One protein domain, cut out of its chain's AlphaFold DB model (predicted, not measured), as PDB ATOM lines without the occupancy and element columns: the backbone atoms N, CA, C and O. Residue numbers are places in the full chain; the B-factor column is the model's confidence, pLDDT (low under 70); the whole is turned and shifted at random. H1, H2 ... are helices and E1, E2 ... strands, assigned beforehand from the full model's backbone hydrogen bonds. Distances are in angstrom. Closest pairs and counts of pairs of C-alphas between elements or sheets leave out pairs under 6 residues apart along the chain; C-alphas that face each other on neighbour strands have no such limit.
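This is residues 3 to 96 of the 321 residues of an uncharacterized protein of Okeania sp. SIO3B5 (UniProt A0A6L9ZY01). An elongated model in two parts: a helical hairpin of H1 and H2 makes one end, and towards the other a small two-stranded hairpin, E2 and E3, has H4 packed on it, chiefly on E3. H3 lies at the far end, reached by a long loop, residues 46 to 58, while E1 pairs with residues 3 to 4. The printed part has 94 residues, with four named helices and three named strands in the order H1, H2, E1, H3, H4, E2, E3; the sheet E2 - E3 is antiparallel and the class is mostly helix. The whole is loose, with a radius of gyration of the C-alphas of 16.7 A and spans of 50 by 26 by 18 A.

E2, residues 85 to 87, and E3, residues 93 to 95, form an antiparallel hairpin at 168 degrees, with N 86 and O 94 3.0 A apart, within hydrogen-bond range. The closest C-alphas of H4, residues 70 to 79, and E3 are those of Asn 77 and Gly 95, 5.4 A apart. H1, residues 6 to 22, is close to H4 but not clearly touching, with C-alphas 9 and 78 closest at 7.8 A. H1 and H2, residues 26 to 39, form a helical hairpin and touch, closest at the C-alphas of Ala 19 and Ile 29, 7.0 A, at a shallow tilt of 20 degrees, opposite ways. E1, residues 43 to 45, pairs with no named strand and is near H1. H3, residues 59 to 65, is apart from E2 and E3. In H1, H2, H3 and H4 every O i to N i+4 pair is within hydrogen-bond range.

H1 begins at C-alpha 6, (134.774, 206.838, 133.652), and is 24.1 A long; H2 is 20.1 A and H4 14.4 A. E3 ends at C-alpha 95, (139.831, 213.053, 131.721).

The C-alphas of Glu 25 and Thr 56 are the farthest apart, 50.6 A. The printed part has no cut, and the link E1 to H3 is long. Residue 50 and residues 52 to 57 have pLDDT under 70.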
ATOM      1  N   ILE A   3     130.541 213.091 127.326       93.62
ATOM      2  CA  ILE A   3     131.830 212.387 127.310       93.62
ATOM      3  C   ILE A   3     131.651 210.950 127.794       93.62
ATOM      4  O   ILE A   3     130.699 210.666 128.525       93.62
ATOM      5  N   LEU A   4     132.546 210.037 127.404       96.00
ATOM      6  CA  LEU A   4     132.507 208.650 127.878       96.00
ATOM      7  C   LEU A   4     132.644 208.595 129.395       96.00
ATOM      8  O   LEU A   4     133.539 209.204 129.960       96.00
ATOM      9  N   SER A   5     131.771 207.845 130.051       96.06
ATOM     10  CA  SER A   5     131.754 207.647 131.495       96.06
ATOM     11  C   SER A   5     133.008 206.925 131.971       96.06
ATOM     12  O   SER A   5     133.358 205.848 131.483       96.06
ATOM     13  N   GLY A   6     133.641 207.474 133.002       95.19
ATOM     14  CA  GLY A   6     134.774 206.838 133.652       95.19
ATOM     15  C   GLY A   6     134.462 205.459 134.232       95.19
ATOM     16  O   GLY A   6     135.270 204.530 134.149       95.19
ATOM     17  N   ASN A   7     133.252 205.293 134.776       94.56
ATOM     18  CA  ASN A   7     132.778 204.002 135.268       94.56
ATOM     19  C   ASN A   7     132.597 202.986 134.133       94.56
ATOM     20  O   ASN A   7     132.907 201.811 134.310       94.56
ATOM     21  N   PHE A   8     132.115 203.423 132.969       95.56
ATOM     22  CA  PHE A   8     131.974 202.552 131.802       95.56
ATOM     23  C   PHE A   8     133.346 202.046 131.332       95.56
ATOM     24  O   PHE A   8     133.565 200.836 131.259       95.56
ATOM     25  N   LEU A   9     134.307 202.956 131.139       95.06
ATOM     26  CA  LEU A   9     135.676 202.604 130.747       95.06
ATOM     27  C   LEU A   9     136.363 201.687 131.772       95.06
ATOM     28  O   LEU A   9     137.015 200.712 131.397       95.06
ATOM     29  N   SER A  10     136.180 201.943 133.072       93.25
ATOM     30  CA  SER A  10     136.746 201.100 134.137       93.25
ATOM     31  C   SER A  10     136.232 199.659 134.078       93.25
ATOM     32  O   SER A  10     137.002 198.720 134.287       93.25
ATOM     33  N   GLN A  11     134.948 199.462 133.768       93.50
ATOM     34  CA  GLN A  11     134.374 198.123 133.654       93.50
ATOM     35  C   GLN A  11     134.844 197.395 132.384       93.50
ATOM     36  O   GLN A  11     135.143 196.205 132.461       93.50
ATOM     37  N   ILE A  12     135.010 198.096 131.252       94.62
ATOM     38  CA  ILE A  12     135.630 197.521 130.041       94.62
ATOM     39  C   ILE A  12     137.044 197.019 130.353       94.62
ATOM     40  O   ILE A  12     137.384 195.872 130.062       94.62
ATOM     41  N   VAL A  13     137.860 197.851 131.007       93.81
ATOM     42  CA  VAL A  13     139.220 197.466 131.411       93.81
ATOM     43  C   VAL A  13     139.192 196.256 132.349       93.81
ATOM     44  O   VAL A  13     140.043 195.376 132.232       93.81
ATOM     45  N   ALA A  14     138.214 196.164 133.255       91.94
ATOM     46  CA  ALA A  14     138.062 195.010 134.137       91.94
ATOM     47  C   ALA A  14     137.749 193.712 133.370       91.94
ATOM     48  O   ALA A  14     138.351 192.679 133.675       91.94
ATOM     49  N   ILE A  15     136.883 193.762 132.347       94.12
ATOM     50  CA  ILE A  15     136.629 192.619 131.452       94.12
ATOM     51  C   ILE A  15     137.919 192.199 130.762       94.12
ATOM     52  O   ILE A  15     138.278 191.029 130.821       94.12
ATOM     53  N   PHE A  16     138.654 193.130 130.150       94.81
ATOM     54  CA  PHE A  16     139.882 192.781 129.433       94.81
ATOM     55  C   PHE A  16     140.979 192.253 130.363       94.81
ATOM     56  O   PHE A  16     141.655 191.280 130.029       94.81
ATOM     57  N   LYS A  17     141.105 192.800 131.580       92.62
ATOM     58  CA  LYS A  17     141.978 192.236 132.622       92.62
ATOM     59  C   LYS A  17     141.575 190.792 132.958       92.62
ATOM     60  O   LYS A  17     142.452 189.942 133.114       92.62
ATOM     61  N   ARG A  18     140.274 190.496 133.068       92.81
ATOM     62  CA  ARG A  18     139.772 189.137 133.321       92.81
ATOM     63  C   ARG A  18     140.007 188.212 132.130       92.81
ATOM     64  O   ARG A  18     140.518 187.120 132.342       92.81
ATOM     65  N   ALA A  19     139.713 188.658 130.912       94.75
ATOM     66  CA  ALA A  19     139.951 187.914 129.680       94.75
ATOM     67  C   ALA A  19     141.418 187.485 129.560       94.75
ATOM     68  O   ALA A  19     141.689 186.303 129.359       94.75
ATOM     69  N   ASN A  20     142.353 188.404 129.820       92.81
ATOM     70  CA  ASN A  20     143.786 188.108 129.808       92.81
ATOM     71  C   ASN A  20     144.207 187.104 130.895       92.81
ATOM     72  O   ASN A  20     145.116 186.310 130.674       92.81
ATOM     73  N   ARG A  21     143.579 187.134 132.078       94.12
ATOM     74  CA  ARG A  21     143.937 186.256 133.210       94.12
ATOM     75  C   ARG A  21     143.293 184.874 133.145       94.12
ATOM     76  O   ARG A  21     143.898 183.909 133.591       94.12
ATOM     77  N   GLN A  22     142.054 184.804 132.673       94.00
ATOM     78  CA  GLN A  22     141.210 183.609 132.722       94.00
ATOM     79  C   GLN A  22     141.024 182.956 131.349       94.00
ATOM     80  O   GLN A  22     140.284 181.984 131.264       94.00
ATOM     81  N   GLN A  23     141.676 183.481 130.302       90.19
ATOM     82  CA  GLN A  23     141.558 183.002 128.921       90.19
ATOM     83  C   GLN A  23     140.091 182.887 128.480       90.19
ATOM     84  O   GLN A  23     139.656 181.851 127.992       90.19
ATOM     85  N   LEU A  24     139.311 183.950 128.711       94.75
ATOM     86  CA  LEU A  24     137.898 183.951 128.340       94.75
ATOM     87  C   LEU A  24     137.733 183.769 126.828       94.75
ATOM     88  O   LEU A  24     138.414 184.419 126.032       94.75
ATOM     89  N   GLU A  25     136.763 182.946 126.444       96.69
ATOM     90  CA  GLU A  25     136.381 182.746 125.052       96.69
ATOM     91  C   GLU A  25     135.754 184.013 124.462       96.69
ATOM     92  O   GLU A  25     135.111 184.809 125.157       96.69
ATOM     93  N   LYS A  26     135.853 184.171 123.135       97.38
ATOM     94  CA  LYS A  26     135.281 185.323 122.413       97.38
ATOM     95  C   LYS A  26     133.808 185.564 122.767       97.38
ATOM     96  O   LYS A  26     133.401 186.708 122.956       97.38
ATOM     97  N   SER A  27     133.010 184.502 122.858       97.69
ATOM     98  CA  SER A  27     131.583 184.584 123.192       97.69
ATOM     99  C   SER A  27     131.338 185.116 124.607       97.69
ATOM    100  O   SER A  27     130.414 185.903 124.803       97.69
ATOM    101  N   GLN A  28     132.185 184.752 125.574       97.56
ATOM    102  CA  GLN A  28     132.102 185.236 126.954       97.56
ATOM    103  C   GLN A  28     132.453 186.723 127.031       97.56
ATOM    104  O   GLN A  28     131.721 187.492 127.648       97.56
ATOM    105  N   ILE A  29     133.520 187.145 126.344       97.62
ATOM    106  CA  ILE A  29     133.922 188.559 126.283       97.62
ATOM    107  C   ILE A  29     132.796 189.408 125.678       97.62
ATOM    108  O   ILE A  29     132.440 190.442 126.239       97.62
ATOM    109  N   ILE A  30     132.198 188.960 124.565       97.94
ATOM    110  CA  ILE A  30     131.069 189.657 123.927       97.94
ATOM    111  C   ILE A  30     129.882 189.760 124.889       97.94
ATOM    112  O   ILE A  30     129.332 190.846 125.046       97.94
ATOM    113  N   ALA A  31     129.506 188.664 125.555       97.75
ATOM    114  CA  ALA A  31     128.383 188.662 126.490       97.75
ATOM    115  C   ALA A  31     128.585 189.661 127.644       97.75
ATOM    116  O   ALA A  31     127.664 190.395 128.000       97.75
ATOM    117  N   GLU A  32     129.794 189.740 128.200       96.81
ATOM    118  CA  GLU A  32     130.103 190.688 129.273       96.81
ATOM    119  C   GLU A  32     130.118 192.147 128.792       96.81
ATOM    120  O   GLU A  32     129.623 193.028 129.498       96.81
ATOM    121  N   LEU A  33     130.643 192.416 127.591       97.12
ATOM    122  CA  LEU A  33     130.629 193.759 127.003       97.12
ATOM    123  C   LEU A  33     129.202 194.232 126.709       97.12
ATOM    124  O   LEU A  33     128.865 195.373 127.030       97.12
ATOM    125  N   MET A  34     128.357 193.358 126.150       97.00
ATOM    126  CA  MET A  34     126.942 193.650 125.904       97.00
ATOM    127  C   MET A  34     126.218 193.979 127.208       97.00
ATOM    128  O   MET A  34     125.554 195.009 127.296       97.00
ATOM    129  N   LYS A  35     126.453 193.179 128.255       96.44
ATOM    130  CA  LYS A  35     125.889 193.420 129.583       96.44
ATOM    131  C   LYS A  35     126.242 194.809 130.126       96.44
ATOM    132  O   LYS A  35     125.365 195.519 130.605       96.44
ATOM    133  N   ILE A  36     127.503 195.239 130.030       95.19
ATOM    134  CA  ILE A  36     127.884 196.592 130.473       95.19
ATOM    135  C   ILE A  36     127.188 197.665 129.632       95.19
ATOM    136  O   ILE A  36     126.760 198.671 130.193       95.19
ATOM    137  N   CYS A  37     127.085 197.484 128.313       94.81
ATOM    138  CA  CYS A  37     126.418 198.457 127.443       94.81
ATOM    139  C   CYS A  37     124.934 198.637 127.801       94.81
ATOM    140  O   CYS A  37     124.414 199.742 127.670       94.81
ATOM    141  N   GLU A  38     124.277 197.577 128.273       94.06
ATOM    142  CA  GLU A  38     122.885 197.604 128.735       94.06
ATOM    143  C   GLU A  38     122.740 198.203 130.143       94.06
ATOM    144  O   GLU A  38     121.825 198.986 130.400       94.06
ATOM    145  N   GLU A  39     123.639 197.855 131.068       91.25
ATOM    146  CA  GLU A  39     123.494 198.185 132.492       91.25
ATOM    147  C   GLU A  39     124.151 199.515 132.898       91.25
ATOM    148  O   GLU A  39     123.800 200.101 133.925       91.25
ATOM    149  N   SER A  40     125.133 199.998 132.135       87.62
ATOM    150  CA  SER A  40     125.946 201.154 132.519       87.62
ATOM    151  C   SER A  40     125.614 202.411 131.733       87.62
ATOM    152  O   SER A  40     125.394 202.412 130.528       87.62
ATOM    153  N   THR A  41     125.710 203.549 132.415       92.38
ATOM    154  CA  THR A  41     125.744 204.851 131.752       92.38
ATOM    155  C   THR A  41     127.023 204.975 130.918       92.38
ATOM    156  O   THR A  41     128.098 205.179 131.483       92.38
ATOM    157  N   ILE A  42     126.903 204.865 129.589       95.38
ATOM    158  CA  ILE A  42     128.027 204.954 128.636       95.38
ATOM    159  C   ILE A  42     128.606 206.367 128.590       95.38
ATOM    160  O   ILE A  42     129.822 206.534 128.560       95.38
ATOM    161  N   GLN A  43     127.750 207.390 128.606       95.75
ATOM    162  CA  GLN A  43     128.157 208.791 128.529       95.75
ATOM    163  C   GLN A  43     127.592 209.605 129.687       95.75
ATOM    164  O   GLN A  43     126.439 209.435 130.077       95.75
ATOM    165  N   VAL A  44     128.392 210.537 130.192       94.31
ATOM    166  CA  VAL A  44     127.970 211.528 131.183       94.31
ATOM    167  C   VAL A  44     127.783 212.866 130.481       94.31
ATOM    168  O   VAL A  44     128.646 213.289 129.712       94.31
ATOM    169  N   ASP A  45     126.667 213.542 130.756       93.81
ATOM    170  CA  ASP A  45     126.484 214.929 130.338       93.81
ATOM    171  C   ASP A  45     127.084 215.868 131.384       93.81
ATOM    172  O   ASP A  45     126.676 215.884 132.551       93.81
ATOM    173  N   LEU A  46     128.086 216.629 130.967       89.00
ATOM    174  CA  LEU A  46     128.698 217.659 131.783       89.00
ATOM    175  C   LEU A  46     127.860 218.932 131.726       89.00
ATOM    176  O   LEU A  46     127.675 219.522 130.656       89.00
ATOM    177  N   ASP A  47     127.400 219.358 132.903       82.69
ATOM    178  CA  ASP A  47     126.653 220.594 133.106       82.69
ATOM    179  C   ASP A  47     127.526 221.804 132.745       82.69
ATOM    180  O   ASP A  47     128.407 222.219 133.504       82.69
ATOM    181  N   SER A  48     127.259 222.382 131.572       74.06
ATOM    182  CA  SER A  48     127.968 223.543 131.030       74.06
ATOM    183  C   SER A  48     127.914 224.755 131.960       74.06
ATOM    184  O   SER A  48     128.853 225.547 131.980       74.06
ATOM    185  N   LYS A  49     126.880 224.873 132.805       74.62
ATOM    186  CA  LYS A  49     126.758 225.967 133.783       74.62
ATOM    187  C   LYS A  49     127.753 225.846 134.938       74.62
ATOM    188  O   LYS A  49     128.011 226.827 135.633       74.62
ATOM    189  N   ARG A  50     128.314 224.654 135.166       69.50
ATOM    190  CA  ARG A  50     129.313 224.389 136.218       69.50
ATOM    191  C   ARG A  50     130.751 224.497 135.722       69.50
ATOM    192  O   ARG A  50     131.672 224.459 136.537       69.50
ATOM    193  N   LEU A  51     130.951 224.654 134.416       70.25
ATOM    194  CA  LEU A  51     132.262 224.805 133.801       70.25
ATOM    195  C   LEU A  51     132.767 226.239 134.009       70.25
ATOM    196  O   LEU A  51     132.551 227.125 133.187       70.25
ATOM    197  N   LYS A  52     133.418 226.489 135.148       68.81
ATOM    198  CA  LYS A  52     134.122 227.753 135.397       68.81
ATOM    199  C   LYS A  52     135.555 227.649 134.889       68.81
ATOM    200  O   LYS A  52     136.246 226.695 135.241       68.81
ATOM    201  N   LYS A  53     135.999 228.642 134.108       67.38
ATOM    202  CA  LYS A  53     137.398 228.726 133.672       67.38
ATOM    203  C   LYS A  53     138.330 228.730 134.896       67.38
ATOM    204  O   LYS A  53     138.014 229.402 135.885       67.38
ATOM    205  N   PRO A  54     139.450 227.993 134.851       63.16
ATOM    206  CA  PRO A  54     140.448 228.032 135.913       63.16
ATOM    207  C   PRO A  54     141.005 229.455 136.064       63.16
ATOM    208  O   PRO A  54     141.222 230.158 135.081       63.16
ATOM    209  N   SER A  55     141.183 229.899 137.309       57.62
ATOM    210  CA  SER A  55     141.461 231.306 137.630       57.62
ATOM    211  C   SER A  55     142.894 231.750 137.335       57.62
ATOM    212  O   SER A  55     143.130 232.948 137.241       57.62
ATOM    213  N   THR A  56     143.837 230.819 137.188       61.34
ATOM    214  CA  THR A  56     145.263 231.102 136.963       61.34
ATOM    215  C   THR A  56     145.960 229.834 136.466       61.34
ATOM    216  O   THR A  56     146.242 228.946 137.270       61.34
ATOM    217  N   ILE A  57     146.232 229.733 135.164       67.75
ATOM    218  CA  ILE A  57     147.134 228.720 134.603       67.75
ATOM    219  C   ILE A  57     148.380 229.448 134.086       67.75
ATOM    220  O   ILE A  57     148.284 230.549 133.544       67.75
ATOM    221  N   ASP A  58     149.550 228.852 134.305       77.94
ATOM    222  CA  ASP A  58     150.822 229.335 133.769       77.94
ATOM    223  C   ASP A  58     150.779 229.365 132.224       77.94
ATOM    224  O   ASP A  58     150.300 228.429 131.583       77.94
ATOM    225  N   GLN A  59     151.271 230.447 131.616       80.56
ATOM    226  CA  GLN A  59     151.264 230.643 130.159       80.56
ATOM    227  C   GLN A  59     151.997 229.530 129.398       80.56
ATOM    228  O   GLN A  59     151.597 229.181 128.288       80.56
ATOM    229  N   SER A  60     153.028 228.932 129.996       80.31
ATOM    230  CA  SER A  60     153.740 227.795 129.399       80.31
ATOM    231  C   SER A  60     152.837 226.565 129.247       80.31
ATOM    232  O   SER A  60     152.848 225.902 128.208       80.31
ATOM    233  N   ILE A  61     151.983 226.310 130.241       82.56
ATOM    234  CA  ILE A  61     151.005 225.219 130.225       82.56
ATOM    235  C   ILE A  61     149.981 225.469 129.120       82.56
ATOM    236  O   ILE A  61     149.685 224.575 128.333       82.56
ATOM    237  N   ILE A  62     149.482 226.700 129.024       82.94
ATOM    238  CA  ILE A  62     148.543 227.125 127.980       82.94
ATOM    239  C   ILE A  62     149.136 226.903 126.585       82.94
ATOM    240  O   ILE A  62     148.480 226.357 125.698       82.94
ATOM    241  N   GLN A  63     150.397 227.285 126.388       84.31
ATOM    242  CA  GLN A  63     151.077 227.110 125.109       84.31
ATOM    243  C   GLN A  63     151.194 225.632 124.721       84.31
ATOM    244  O   GLN A  63     150.934 225.298 123.566       84.31
ATOM    245  N   LYS A  64     151.526 224.747 125.671       86.12
ATOM    246  CA  LYS A  64     151.557 223.296 125.437       86.12
ATOM    247  C   LYS A  64     150.171 222.748 125.090       86.12
ATOM    248  O   LYS A  64     150.046 221.964 124.158       86.12
ATOM    249  N   GLN A  65     149.121 223.204 125.777       86.62
ATOM    250  CA  GLN A  65     147.740 222.784 125.500       86.62
ATOM    251  C   GLN A  65     147.297 223.136 124.078       86.62
ATOM    252  O   GLN A  65     146.692 222.308 123.410       86.62
ATOM    253  N   ARG A  66     147.657 224.325 123.584       86.00
ATOM    254  CA  ARG A  66     147.319 224.772 122.220       86.00
ATOM    255  C   ARG A  66     148.006 223.976 121.111       86.00
ATOM    256  O   ARG A  66     147.609 224.094 119.957       86.00
ATOM    257  N   GLN A  67     149.038 223.200 121.438       87.12
ATOM    258  CA  GLN A  67     149.694 222.301 120.488       87.12
ATOM    259  C   GLN A  67     148.934 220.980 120.313       87.12
ATOM    260  O   GLN A  67     149.220 220.253 119.367       87.12
ATOM    261  N   PHE A  68     147.982 220.669 121.201       87.06
ATOM    262  CA  PHE A  68     147.134 219.490 121.073       87.06
ATOM    263  C   PHE A  68     145.913 219.808 120.228       87.06
ATOM    264  O   PHE A  68     145.092 220.653 120.589       87.06
ATOM    265  N   ASP A  69     145.771 219.087 119.122       90.12
ATOM    266  CA  ASP A  69     144.524 219.097 118.383       90.12
ATOM    267  C   ASP A  69     143.411 218.386 119.194       90.12
ATOM    268  O   ASP A  69     143.693 217.500 120.016       90.12
ATOM    269  N   PRO A  70     142.136 218.768 118.998       90.62
ATOM    270  CA  PRO A  70     141.021 218.174 119.733       90.62
ATOM    271  C   PRO A  70     140.869 216.653 119.559       90.62
ATOM    272  O   PRO A  70     140.483 215.977 120.510       90.62
ATOM    273  N   GLU A  71     141.199 216.100 118.389       93.56
ATOM    274  CA  GLU A  71     141.034 214.670 118.088       93.56
ATOM    275  C   GLU A  71     142.033 213.810 118.879       93.56
ATOM    276  O   GLU A  71     141.673 212.772 119.451       93.56
ATOM    277  N   SER A  72     143.274 214.280 119.003       93.50
ATOM    278  CA  SER A  72     144.287 213.669 119.866       93.50
ATOM    279  C   SER A  72     143.854 213.653 121.334       93.50
ATOM    280  O   SER A  72     144.059 212.654 122.033       93.50
ATOM    281  N   LEU A  73     143.228 214.730 121.823       93.00
ATOM    282  CA  LEU A  73     142.720 214.788 123.197       93.00
ATOM    283  C   LEU A  73     141.533 213.837 123.416       93.00
ATOM    284  O   LEU A  73     141.484 213.144 124.435       93.00
ATOM    285  N   ASP A  74     140.604 213.759 122.465       93.62
ATOM    286  CA  ASP A  74     139.484 212.815 122.524       93.62
ATOM    287  C   ASP A  74     139.979 211.366 122.547       93.62
ATOM    288  O   ASP A  74     139.527 210.557 123.366       93.62
ATOM    289  N   THR A  75     140.980 211.057 121.722       95.19
ATOM    290  CA  THR A  75     141.654 209.756 121.726       95.19
ATOM    291  C   THR A  75     142.269 209.466 123.094       95.19
ATOM    292  O   THR A  75     142.003 208.418 123.686       95.19
ATOM    293  N   LEU A  76     143.029 210.410 123.657       95.00
ATOM    294  CA  LEU A  76     143.638 210.270 124.982       95.00
ATOM    295  C   LEU A  76     142.596 210.020 126.087       95.00
ATOM    296  O   LEU A  76     142.813 209.199 126.984       95.00
ATOM    297  N   ASN A  77     141.447 210.694 126.018       95.62
ATOM    298  CA  ASN A  77     140.345 210.508 126.960       95.62
ATOM    299  C   ASN A  77     139.671 209.133 126.837       95.62
ATOM    300  O   ASN A  77     139.145 208.631 127.830       95.62
ATOM    301  N   CYS A  78     139.718 208.501 125.663       95.19
ATOM    302  CA  CYS A  78     139.206 207.146 125.454       95.19
ATOM    303  C   CYS A  78     140.191 206.058 125.910       95.19
ATOM    304  O   CYS A  78     139.766 204.985 126.335       95.19
ATOM    305  N   LEU A  79     141.499 206.322 125.825       95.81
ATOM    306  CA  LEU A  79     142.543 205.334 126.123       95.81
ATOM    307  C   LEU A  79     142.673 204.995 127.613       95.81
ATOM    308  O   LEU A  79     143.141 203.909 127.956       95.81
ATOM    309  N   LEU A  80     142.289 205.908 128.508       96.00
ATOM    310  CA  LEU A  80     142.479 205.743 129.949       96.00
ATOM    311  C   LEU A  80     141.137 205.720 130.696       96.00
ATOM    312  O   LEU A  80     140.265 206.545 130.423       96.00
ATOM    313  N   PRO A  81     140.959 204.827 131.693       95.31
ATOM    314  CA  PRO A  81     139.753 204.771 132.516       95.31
ATOM    315  C   PRO A  81     139.774 205.890 133.566       95.31
ATOM    316  O   PRO A  81     140.023 205.673 134.761       95.31
ATOM    317  N   TRP A  82     139.577 207.120 133.101       96.94
ATOM    318  CA  TRP A  82     139.486 208.304 133.944       96.94
ATOM    319  C   TRP A  82     138.301 208.212 134.901       96.94
ATOM    320  O   TRP A  82     137.314 207.544 134.638       96.94
ATOM    321  N   SER A  83     138.391 208.874 136.041       96.19
ATOM    322  CA  SER A  83     137.354 208.940 137.076       96.19
ATOM    323  C   SER A  83     137.195 210.359 137.616       96.19
ATOM    324  O   SER A  83     136.347 210.614 138.475       96.19
ATOM    325  N   SER A  84     138.019 211.280 137.136       96.19
ATOM    326  CA  SER A  84     137.937 212.711 137.347       96.19
ATOM    327  C   SER A  84     138.519 213.457 136.143       96.19
ATOM    328  O   SER A  84     139.193 212.883 135.281       96.19
ATOM    329  N   TYR A  85     138.219 214.751 136.053       96.31
ATOM    330  CA  TYR A  85     138.619 215.569 134.917       96.31
ATOM    331  C   TYR A  85     138.995 216.990 135.322       96.31
ATOM    332  O   TYR A  85     138.554 217.506 136.353       96.31
ATOM    333  N   ASN A  86     139.808 217.624 134.479       93.75
ATOM    334  CA  ASN A  86     140.068 219.056 134.517       93.75
ATOM    335  C   ASN A  86     139.359 219.736 133.347       93.75
ATOM    336  O   ASN A  86     139.320 219.189 132.245       93.75
ATOM    337  N   LEU A  87     138.846 220.939 133.599       91.31
ATOM    338  CA  LEU A  87     138.487 221.879 132.544       91.31
ATOM    339  C   LEU A  87     139.696 222.777 132.277       91.31
ATOM    340  O   LEU A  87     140.228 223.383 133.208       91.31
ATOM    341  N   LEU A  88     140.118 222.830 131.023       86.75
ATOM    342  CA  LEU A  88     141.312 223.532 130.568       86.75
ATOM    343  C   LEU A  88     140.926 224.803 129.793       86.75
ATOM    344  O   LEU A  88     139.765 225.232 129.834       86.75
ATOM    345  N   GLU A  89     141.891 225.438 129.118       82.56
ATOM    346  CA  GLU A  89     141.573 226.530 128.193       82.56
ATOM    347  C   GLU A  89     140.639 226.069 127.066       82.56
ATOM    348  O   GLU A  89     140.525 224.881 126.770       82.56
ATOM    349  N   ASP A  90     139.902 227.025 126.497       81.56
ATOM    350  CA  ASP A  90     139.010 226.818 125.347       81.56
ATOM    351  C   ASP A  90     138.008 225.664 125.499       81.56
ATOM    352  O   ASP A  90     137.574 225.046 124.533       81.56
ATOM    353  N   SER A  91     137.604 225.397 126.748       83.06
ATOM    354  CA  SER A  91     136.671 224.325 127.105       83.06
ATOM    355  C   SER A  91     137.177 222.909 126.800       83.06
ATOM    356  O   SER A  91     136.385 221.966 126.849       83.06
ATOM    357  N   MET A  92     138.485 222.735 126.575       89.00
ATOM    358  CA  MET A  92     139.114 221.420 126.481       89.00
ATOM    359  C   MET A  92     138.983 220.665 127.809       89.00
ATOM    360  O   MET A  92     139.041 221.253 128.896       89.00
ATOM    361  N   ILE A  93     138.812 219.345 127.731       93.00
ATOM    362  CA  ILE A  93     138.674 218.481 128.906       93.00
ATOM    363  C   ILE A  93     139.732 217.395 128.887       93.00
ATOM    364  O   ILE A  93     139.820 216.621 127.942       93.00
ATOM    365  N   LEU A  94     140.479 217.300 129.985       95.44
ATOM    366  CA  LEU A  94     141.395 216.195 130.231       95.44
ATOM    367  C   LEU A  94     140.838 215.283 131.322       95.44
ATOM    368  O   LEU A  94     140.850 215.625 132.515       95.44
ATOM    369  N   GLY A  95     140.405 214.104 130.902       96.56
ATOM    370  CA  GLY A  95     139.831 213.053 131.721       96.56
ATOM    371  C   GLY A  95     138.327 212.892 131.529       96.56
ATOM    372  O   GLY A  95     137.748 213.346 130.546       96.56
ATOM    373  N   SER A  96     137.677 212.251 132.500       95.88
ATOM    374  CA  SER A  96     136.227 212.084 132.487       95.88
ATOM    375  C   SER A  96     135.608 212.033 133.879       95.88
ATOM    376  O   SER A  96     136.244 211.638 134.854       95.88
TER     377      SER A  96